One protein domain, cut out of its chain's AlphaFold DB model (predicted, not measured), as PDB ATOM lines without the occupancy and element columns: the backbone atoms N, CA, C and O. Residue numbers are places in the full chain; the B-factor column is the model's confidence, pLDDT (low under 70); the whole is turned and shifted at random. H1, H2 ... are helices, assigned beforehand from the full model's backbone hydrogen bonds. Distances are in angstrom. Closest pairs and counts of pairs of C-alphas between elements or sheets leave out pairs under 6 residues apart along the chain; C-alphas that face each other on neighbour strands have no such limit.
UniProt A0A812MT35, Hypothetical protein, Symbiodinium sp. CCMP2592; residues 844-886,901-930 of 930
ATOM      1  N   SER A 844     177.885 249.924 336.414       85.31
ATOM      2  CA  SER A 844     177.799 251.329 335.993       85.31
ATOM      3  C   SER A 844     177.456 251.463 334.510       85.31
ATOM      4  O   SER A 844     177.969 250.717 333.679       85.31
ATOM      5  N   TYR A 845     176.675 252.486 334.153       77.62
ATOM      6  CA  TYR A 845     176.429 252.857 332.754       77.62
ATOM      7  C   TYR A 845     177.679 253.430 332.055       77.62
ATOM      8  O   TYR A 845     177.684 253.583 330.837       77.62
ATOM      9  N   GLU A 846     178.758 253.714 332.794       77.00
ATOM     10  CA  GLU A 846     180.084 253.997 332.223       77.00
ATOM     11  C   GLU A 846     180.796 252.712 331.746       77.00
ATOM     12  O   GLU A 846     181.746 252.791 330.970       77.00
ATOM     13  N   HIS A 847     180.342 251.527 332.176       72.62
ATOM     14  CA  HIS A 847     180.972 250.231 331.893       72.62
ATOM     15  C   HIS A 847     180.389 249.503 330.664       72.62
ATOM     16  O   HIS A 847     180.576 248.295 330.543       72.62
ATOM     17  N   VAL A 848     179.689 250.188 329.745       72.62
ATOM     18  CA  VAL A 848     179.136 249.548 328.529       72.62
ATOM     19  C   VAL A 848     180.272 248.965 327.679       72.62
ATOM     20  O   VAL A 848     181.035 249.692 327.035       72.62
ATOM     21  N   GLY A 849     180.392 247.638 327.688       66.62
ATOM     22  CA  GLY A 849     181.407 246.912 326.939       66.62
ATOM     23  C   GLY A 849     181.164 246.980 325.431       66.62
ATOM     24  O   GLY A 849     180.038 246.863 324.963       66.62
ATOM     25  N   ARG A 850     182.236 247.154 324.647       68.38
ATOM     26  CA  ARG A 850     182.174 247.149 323.168       68.38
ATOM     27  C   ARG A 850     182.422 245.777 322.531       68.38
ATOM     28  O   ARG A 850     182.325 245.655 321.317       68.38
ATOM     29  N   ALA A 851     182.839 244.792 323.326       72.56
ATOM     30  CA  ALA A 851     183.298 243.479 322.848       72.56
ATOM     31  C   ALA A 851     183.096 242.335 323.865       72.56
ATOM     32  O   ALA A 851     183.568 241.223 323.640       72.56
ATOM     33  N   LYS A 852     182.470 242.621 325.014       72.88
ATOM     34  CA  LYS A 852     182.138 241.683 326.095       72.88
ATOM     35  C   LYS A 852     180.958 242.247 326.872       72.88
ATOM     36  O   LYS A 852     180.920 243.461 327.081       72.88
ATOM     37  N   ASP A 853     180.093 241.373 327.364       72.75
ATOM     38  CA  ASP A 853     179.023 241.750 328.283       72.75
ATOM     39  C   ASP A 853     179.629 242.151 329.632       72.75
ATOM     40  O   ASP A 853     180.485 241.457 330.190       72.75
ATOM     41  N   ILE A 854     179.225 243.317 330.127       81.44
ATOM     42  CA  ILE A 854     179.651 243.871 331.412       81.44
ATOM     43  C   ILE A 854     178.403 244.419 332.099       81.44
ATOM     44  O   ILE A 854     177.555 245.046 331.466       81.44
ATOM     45  N   ALA A 855     178.282 244.187 333.404       86.12
ATOM     46  CA  ALA A 855     177.104 244.568 334.164       86.12
ATOM     47  C   ALA A 855     176.973 246.103 334.271       86.12
ATOM     48  O   ALA A 855     177.774 246.775 334.926       86.12
ATOM     49  N   VAL A 856     175.947 246.661 333.624       86.75
ATOM     50  CA  VAL A 856     175.789 248.113 333.412       86.75
ATOM     51  C   VAL A 856     174.767 248.768 334.335       86.75
ATOM     52  O   VAL A 856     174.911 249.938 334.684       86.75
ATOM     53  N   CYS A 857     173.719 248.057 334.752       86.75
ATOM     54  CA  CYS A 857     172.638 248.698 335.499       86.75
ATOM     55  C   CYS A 857     172.929 248.769 337.006       86.75
ATOM     56  O   CYS A 857     173.219 247.771 337.663       86.75
ATOM     57  N   ILE A 858     172.755 249.952 337.595       88.50
ATOM     58  CA  ILE A 858     172.831 250.122 339.052       88.50
ATOM     59  C   ILE A 858     171.655 249.429 339.773       88.50
ATOM     60  O   ILE A 858     171.831 248.839 340.836       88.50
ATOM     61  N   GLU A 859     170.458 249.424 339.176       89.25
ATOM     62  CA  GLU A 859     169.244 248.886 339.806       89.25
ATOM     63  C   GLU A 859     169.061 247.367 339.680       89.25
ATOM     64  O   GLU A 859     168.334 246.789 340.487       89.25
ATOM     65  N   CYS A 860     169.663 246.722 338.681       90.81
ATOM     66  CA  CYS A 860     169.452 245.304 338.375       90.81
ATOM     67  C   CYS A 860     170.705 244.662 337.771       90.81
ATOM     68  O   CYS A 860     171.677 245.340 337.458       90.81
ATOM     69  N   GLU A 861     170.676 243.350 337.574       91.50
ATOM     70  CA  GLU A 861     171.799 242.564 337.044       91.50
ATOM     71  C   GLU A 861     171.797 242.547 335.500       91.50
ATOM     72  O   GLU A 861     172.097 241.533 334.887       91.50
ATOM     73  N   ALA A 862     171.434 243.657 334.849       88.62
ATOM     74  CA  ALA A 862     171.491 243.779 333.390       88.62
ATOM     75  C   ALA A 862     172.940 243.978 332.903       88.62
ATOM     76  O   ALA A 862     173.670 244.815 333.448       88.62
ATOM     77  N   GLY A 863     173.332 243.231 331.868       86.38
ATOM     78  CA  GLY A 863     174.686 243.193 331.303       86.38
ATOM     79  C   GLY A 863     175.575 242.069 331.851       86.38
ATOM     80  O   GLY A 863     176.759 242.020 331.533       86.38
ATOM     81  N   PHE A 864     175.046 241.156 332.673       87.69
ATOM     82  CA  PHE A 864     175.722 239.875 332.923       87.69
ATOM     83  C   PHE A 864     175.501 238.914 331.732       87.69
ATOM     84  O   PHE A 864     174.490 239.056 331.046       87.69
ATOM     85  N   PRO A 865     176.367 237.900 331.511       86.06
ATOM     86  CA  PRO A 865     176.318 237.038 330.316       86.06
ATOM     87  C   PRO A 865     175.008 236.269 330.060       86.06
ATOM     88  O   PRO A 865     174.730 235.892 328.929       86.06
ATOM     89  N   GLU A 866     174.187 236.029 331.089       87.88
ATOM     90  CA  GLU A 866     172.862 235.383 330.959       87.88
ATOM     91  C   GLU A 866     171.694 236.389 331.033       87.88
ATOM     92  O   GLU A 866     170.521 236.015 331.058       87.88
ATOM     93  N   ILE A 867     172.006 237.684 331.133       89.69
ATOM     94  CA  ILE A 867     171.060 238.753 331.456       89.69
ATOM     95  C   ILE A 867     171.335 239.974 330.550       89.69
ATOM     96  O   ILE A 867     171.761 241.027 331.046       89.69
ATOM     97  N   PRO A 868     171.105 239.858 329.225       84.94
ATOM     98  CA  PRO A 868     171.346 240.939 328.264       84.94
ATOM     99  C   PRO A 868     170.579 242.209 328.653       84.94
ATOM    100  O   PRO A 868     169.413 242.141 329.046       84.94
ATOM    101  N   PHE A 869     171.225 243.374 328.563       81.81
ATOM    102  CA  PHE A 869     170.609 244.659 328.932       81.81
ATOM    103  C   PHE A 869     169.774 245.264 327.794       81.81
ATOM    104  O   PHE A 869     168.959 246.156 328.018       81.81
ATOM    105  N   GLU A 870     169.969 244.747 326.586       78.81
ATOM    106  CA  GLU A 870     169.313 245.106 325.336       78.81
ATOM    107  C   GLU A 870     167.925 244.461 325.193       78.81
ATOM    108  O   GLU A 870     167.133 244.868 324.340       78.81
ATOM    109  N   ASP A 871     167.617 243.456 326.022       80.44
ATOM    110  CA  ASP A 871     166.339 242.749 326.004       80.44
ATOM    111  C   ASP A 871     165.198 243.669 326.466       80.44
ATOM    112  O   ASP A 871     164.955 243.868 327.658       80.44
ATOM    113  N   ALA A 872     164.487 244.218 325.482       79.62
ATOM    114  CA  ALA A 872     163.337 245.099 325.652       79.62
ATOM    115  C   ALA A 872     162.013 244.356 325.925       79.62
ATOM    116  O   ALA A 872     160.953 244.990 325.979       79.62
ATOM    117  N   ASN A 873     162.018 243.022 326.039       82.50
ATOM    118  CA  ASN A 873     160.783 242.258 326.186       82.50
ATOM    119  C   ASN A 873     160.125 242.465 327.556       82.50
ATOM    120  O   ASN A 873     160.764 242.649 328.589       82.50
ATOM    121  N   ARG A 874     158.796 242.327 327.590       81.12
ATOM    122  CA  ARG A 874     157.981 242.516 328.806       81.12
ATOM    123  C   ARG A 874     158.337 241.565 329.963       81.12
ATOM    124  O   ARG A 874     157.979 241.843 331.101       81.12
ATOM    125  N   ASN A 875     159.026 240.466 329.649       86.75
ATOM    126  CA  ASN A 875     159.464 239.418 330.574       86.75
ATOM    127  C   ASN A 875     161.003 239.327 330.680       86.75
ATOM    128  O   ASN A 875     161.504 238.296 331.138       86.75
ATOM    129  N   ALA A 876     161.735 240.353 330.223       88.31
ATOM    130  CA  ALA A 876     163.188 240.329 330.064       88.31
ATOM    131  C   ALA A 876     163.932 239.910 331.337       88.31
ATOM    132  O   ALA A 876     163.507 240.237 332.450       88.31
ATOM    133  N   ALA A 877     165.047 239.193 331.186       90.50
ATOM    134  CA  ALA A 877     165.714 238.496 332.293       90.50
ATOM    135  C   ALA A 877     166.028 239.413 333.495       90.50
ATOM    136  O   ALA A 877     165.750 239.061 334.647       90.50
ATOM    137  N   TRP A 878     166.507 240.631 333.226       89.38
ATOM    138  CA  TRP A 878     166.870 241.630 334.237       89.38
ATOM    139  C   TRP A 878     165.681 242.198 335.027       89.38
ATOM    140  O   TRP A 878     165.862 242.695 336.141       89.38
ATOM    141  N   THR A 879     164.442 242.091 334.530       89.69
ATOM    142  CA  THR A 879     163.252 242.521 335.292       89.69
ATOM    143  C   THR A 879     163.124 241.748 336.609       89.69
ATOM    144  O   THR A 879     162.724 242.306 337.630       89.69
ATOM    145  N   LYS A 880     163.563 240.481 336.613       91.62
ATOM    146  CA  LYS A 880     163.595 239.581 337.775       91.62
ATOM    147  C   LYS A 880     164.845 239.761 338.647       91.62
ATOM    148  O   LYS A 880     165.061 238.957 339.558       91.62
ATOM    149  N   THR A 881     165.696 240.747 338.363       92.56
ATOM    150  CA  THR A 881     166.931 241.024 339.120       92.56
ATOM    151  C   THR A 881     167.016 242.444 339.677       92.56
ATOM    152  O   THR A 881     167.990 242.788 340.349       92.56
ATOM    153  N   ILE A 882     165.969 243.252 339.484       90.62
ATOM    154  CA  ILE A 882     165.824 244.564 340.123       90.62
ATOM    155  C   ILE A 882     165.924 244.407 341.646       90.62
ATOM    156  O   ILE A 882     165.115 243.720 342.266       90.62
ATOM    157  N   GLY A 883     166.928 245.049 342.244       90.69
ATOM    158  CA  GLY A 883     167.168 245.031 343.683       90.69
ATOM    159  C   GLY A 883     167.693 243.711 344.261       90.69
ATOM    160  O   GLY A 883     167.674 243.565 345.480       90.69
ATOM    161  N   LYS A 884     168.159 242.743 343.452       93.94
ATOM    162  CA  LYS A 884     168.706 241.470 343.975       93.94
ATOM    163  C   LYS A 884     170.051 241.602 344.688       93.94
ATOM    164  O   LYS A 884     170.281 240.896 345.663       93.94
ATOM    165  N   SER A 885     170.923 242.483 344.207       93.06
ATOM    166  CA  SER A 885     172.307 242.613 344.669       93.06
ATOM    167  C   SER A 885     172.794 244.061 344.598       93.06
ATOM    168  O   SER A 885     172.291 244.864 343.804       93.06
ATOM    169  N   ALA A 886     173.792 244.400 345.415       92.88
ATOM    170  CA  ALA A 886     174.388 245.731 345.442       92.88
ATOM    171  C   ALA A 886     175.178 246.032 344.148       92.88
ATOM    172  O   ALA A 886     175.967 245.186 343.724       92.88
ATOM    173  N   ASN A 901     166.564 249.709 352.771       93.31
ATOM    174  CA  ASN A 901     167.649 248.998 353.439       93.31
ATOM    175  C   ASN A 901     168.949 249.018 352.611       93.31
ATOM    176  O   ASN A 901     169.108 248.251 351.666       93.31
ATOM    177  N   TRP A 902     169.915 249.852 352.987       93.25
ATOM    178  CA  TRP A 902     171.229 249.905 352.330       93.25
ATOM    179  C   TRP A 902     172.171 248.730 352.663       93.25
ATOM    180  O   TRP A 902     173.175 248.559 351.976       93.25
ATOM    181  N   HIS A 903     171.885 247.956 353.717       91.69
ATOM    182  CA  HIS A 903     172.855 247.066 354.373       91.69
ATOM    183  C   HIS A 903     172.709 245.586 354.005       91.69
ATOM    184  O   HIS A 903     173.673 244.834 354.123       91.69
ATOM    185  N   SER A 904     171.531 245.151 353.557       91.69
ATOM    186  CA  SER A 904     171.325 243.797 353.040       91.69
ATOM    187  C   SER A 904     170.357 243.787 351.862       91.69
ATOM    188  O   SER A 904     169.536 244.688 351.698       91.69
ATOM    189  N   PHE A 905     170.500 242.765 351.021       91.62
ATOM    190  CA  PHE A 905     169.743 242.571 349.787       91.62
ATOM    191  C   PHE A 905     168.989 241.223 349.846       91.62
ATOM    192  O   PHE A 905     169.446 240.323 350.555       91.62
ATOM    193  N   PRO A 906     167.850 241.054 349.143       93.31
ATOM    194  CA  PRO A 906     167.259 241.979 348.174       93.31
ATOM    195  C   PRO A 906     166.702 243.263 348.808       93.31
ATOM    196  O   PRO A 906     166.154 243.246 349.907       93.31
ATOM    197  N   SER A 907     166.874 244.387 348.112       94.06
ATOM    198  CA  SER A 907     166.563 245.736 348.598       94.06
ATOM    199  C   SER A 907     166.285 246.691 347.440       94.06
ATOM    200  O   SER A 907     166.854 246.563 346.353       94.06
ATOM    201  N   ARG A 908     165.433 247.698 347.674       93.50
ATOM    202  CA  ARG A 908     165.148 248.748 346.682       93.50
ATOM    203  C   ARG A 908     166.077 249.955 346.815       93.50
ATOM    204  O   ARG A 908     165.916 250.906 346.056       93.50
ATOM    205  N   ALA A 909     167.083 249.913 347.695       94.25
ATOM    206  CA  ALA A 909     168.051 250.994 347.895       94.25
ATOM    207  C   ALA A 909     168.700 251.538 346.597       94.25
ATOM    208  O   ALA A 909     168.788 252.760 346.475       94.25
ATOM    209  N   PRO A 910     169.054 250.729 345.572       92.25
ATOM    210  CA  PRO A 910     169.539 251.262 344.293       92.25
ATOM    211  C   PRO A 910     168.550 252.194 343.571       92.25
ATOM    212  O   PRO A 910     168.977 253.125 342.896       92.25
ATOM    213  N   GLN A 911     167.234 252.025 343.774       92.31
ATOM    214  CA  GLN A 911     166.191 252.904 343.220       92.31
ATOM    215  C   GLN A 911     166.187 254.310 343.852       92.31
ATOM    216  O   GLN A 911     165.363 255.148 343.480       92.31
ATOM    217  N   PHE A 912     167.083 254.584 344.806       93.75
ATOM    218  CA  PHE A 912     167.407 255.938 345.250       93.75
ATOM    219  C   PHE A 912     167.946 256.772 344.083       93.75
ATOM    220  O   PHE A 912     167.582 257.939 343.946       93.75
ATOM    221  N   PHE A 913     168.776 256.174 343.227       91.31
ATOM    222  CA  PHE A 913     169.375 256.815 342.063       91.31
ATOM    223  C   PHE A 913     168.372 256.778 340.909       91.31
ATOM    224  O   PHE A 913     168.229 255.789 340.196       91.31
ATOM    225  N   ARG A 914     167.585 257.850 340.779       89.50
ATOM    226  CA  ARG A 914     166.477 257.916 339.823       89.50
ATOM    227  C   ARG A 914     167.020 258.045 338.402       89.50
ATOM    228  O   ARG A 914     167.737 258.998 338.099       89.50
ATOM    229  N   ARG A 915     166.640 257.099 337.538       79.69
ATOM    230  CA  ARG A 915     166.965 257.097 336.102       79.69
ATOM    231  C   ARG A 915     166.538 258.415 335.451       79.69
ATOM    232  O   ARG A 915     165.417 258.873 335.672       79.69
ATOM    233  N   ASP A 916     167.397 258.971 334.604       75.31
ATOM    234  CA  ASP A 916     167.026 260.045 333.682       75.31
ATOM    235  C   ASP A 916     166.731 259.442 332.294       75.31
ATOM    236  O   ASP A 916     167.659 258.936 331.651       75.31
ATOM    237  N   PRO A 917     165.477 259.494 331.800       69.81
ATOM    238  CA  PRO A 917     165.115 258.975 330.483       69.81
ATOM    239  C   PRO A 917     165.945 259.543 329.325       69.81
ATOM    240  O   PRO A 917     166.167 258.832 328.348       69.81
ATOM    241  N   PHE A 918     166.441 260.784 329.414       68.75
ATOM    242  CA  PHE A 918     167.273 261.368 328.356       68.75
ATOM    243  C   PHE A 918     168.676 260.753 328.321       68.75
ATOM    244  O   PHE A 918     169.212 260.498 327.242       68.75
ATOM    245  N   HIS A 919     169.256 260.462 329.487       67.19
ATOM    246  CA  HIS A 919     170.562 259.806 329.582       67.19
ATOM    247  C   HIS A 919     170.482 258.298 329.307       67.19
ATOM    248  O   HIS A 919     171.400 257.757 328.701       67.19
ATOM    249  N   VAL A 920     169.357 257.646 329.628       67.56
ATOM    250  CA  VAL A 920     169.030 256.294 329.132       67.56
ATOM    251  C   VAL A 920     168.957 256.283 327.601       67.56
ATOM    252  O   VAL A 920     169.624 255.476 326.958       67.56
ATOM    253  N   PHE A 921     168.215 257.217 327.000       68.94
ATOM    254  CA  PHE A 921     168.059 257.290 325.545       68.94
ATOM    255  C   PHE A 921     169.378 257.611 324.818       68.94
ATOM    256  O   PHE A 921     169.636 257.064 323.748       68.94
ATOM    257  N   ARG A 922     170.261 258.430 325.414       65.88
ATOM    258  CA  ARG A 922     171.617 258.715 324.893       65.88
ATOM    259  C   ARG A 922     172.492 257.458 324.758       65.88
ATOM    260  O   ARG A 922     173.409 257.466 323.943       65.88
ATOM    261  N   LEU A 923     172.207 256.394 325.513       64.69
ATOM    262  CA  LEU A 923     172.881 255.090 325.407       64.69
ATOM    263  C   LEU A 923     172.264 254.172 324.329       64.69
ATOM    264  O   LEU A 923     172.701 253.038 324.180       64.69
ATOM    265  N   GLY A 924     171.276 254.656 323.565       56.47
ATOM    266  CA  GLY A 924     170.718 253.987 322.383       56.47
ATOM    267  C   GLY A 924     169.386 253.260 322.589       56.47
ATOM    268  O   GLY A 924     168.847 252.722 321.626       56.47
ATOM    269  N   PHE A 925     168.824 253.248 323.806       55.88
ATOM    270  CA  PHE A 925     167.709 252.357 324.150       55.88
ATOM    271  C   PHE A 925     166.425 253.062 324.615       55.88
ATOM    272  O   PHE A 925     166.432 253.965 325.449       55.88
ATOM    273  N   LEU A 926     165.291 252.540 324.130       43.91
ATOM    274  CA  LEU A 926     163.928 252.769 324.644       43.91
ATOM    275  C   LEU A 926     163.480 251.659 325.627       43.91
ATOM    276  O   LEU A 926     162.311 251.579 325.997       43.91
ATOM    277  N   ALA A 927     164.397 250.770 326.015       41.00
ATOM    278  CA  ALA A 927     164.127 249.420 326.513       41.00
ATOM    279  C   ALA A 927     163.965 249.289 328.044       41.00
ATOM    280  O   ALA A 927     164.333 248.271 328.618       41.00
ATOM    281  N   PHE A 928     163.398 250.288 328.726       44.84
ATOM    282  CA  PHE A 928     163.082 250.184 330.158       44.84
ATOM    283  C   PHE A 928     161.619 250.575 330.428       44.84
ATOM    284  O   PHE A 928     161.182 251.613 329.929       44.84
ATOM    285  N   PRO A 929     160.851 249.794 331.218       36.75
ATOM    286  CA  PRO A 929     159.505 250.175 331.615       36.75
ATOM    287  C   PRO A 929     159.568 251.391 332.548       36.75
ATOM    288  O   PRO A 929     160.442 251.473 333.416       36.75
ATOM    289  N   ALA A 930     158.634 252.316 332.330       31.55
ATOM    290  CA  ALA A 930     158.419 253.516 333.136       31.55
ATOM    291  C   ALA A 930     157.473 253.253 334.319       31.55
ATOM    292  O   ALA A 930     156.606 252.358 334.181       31.55
TER     293      ALA A 930
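This is residues 844 to 886 and 901 to 930 of the 930 residues of the protein "Hypothetical protein" of Symbiodinium sp. CCMP2592 (UniProt A0A812MT35). This domain has little regular structure: it is a rounded body built mostly of winding loops, with three short helices set apart from one another. Residues 844 to 876 fold back and forth in loops on one side, and residues 909 to 922, with H2 and H3, run along another side. The 73 printed residues hold H1, H2 and H3 in that order and no named strand; the class is all helix, with 15 residues in named elements. The whole is compact, with a radius of gyration of the C-alphas of 12.0 A and spans of 32 by 26 by 25 A.

H1, residues 877 to 881, touches no helix, and is apart from H2, residues 909 to 912, and from H3, residues 917 to 922. H2 and H3 are apart too, joined by a tight link of 4 residues. Every O i to N i+4 pair is within hydrogen-bond range in H3, 0 of 1 in H1, where 2 of 2 O i to N i+3 pairs are, and H2 is too short for such a pair.

H1 begins at C-alpha 877 (165.714, 238.496, 332.293) and is 7.4 A long. H2 is 5.6 A long. H3, 8.6 A long, ends at C-alpha 922 (171.617, 258.715, 324.893).

The C-alphas of Ala 851 and Asn 901, the two farthest apart, are 34.8 A apart. Residues 887 to 900 are not printed, and C-alphas 886 and 901 are 11.0 A apart across this cut, which lies in the link from H1 to H2. The model's pLDDT is under 70 at residues 849 to 850 and 917 to 930.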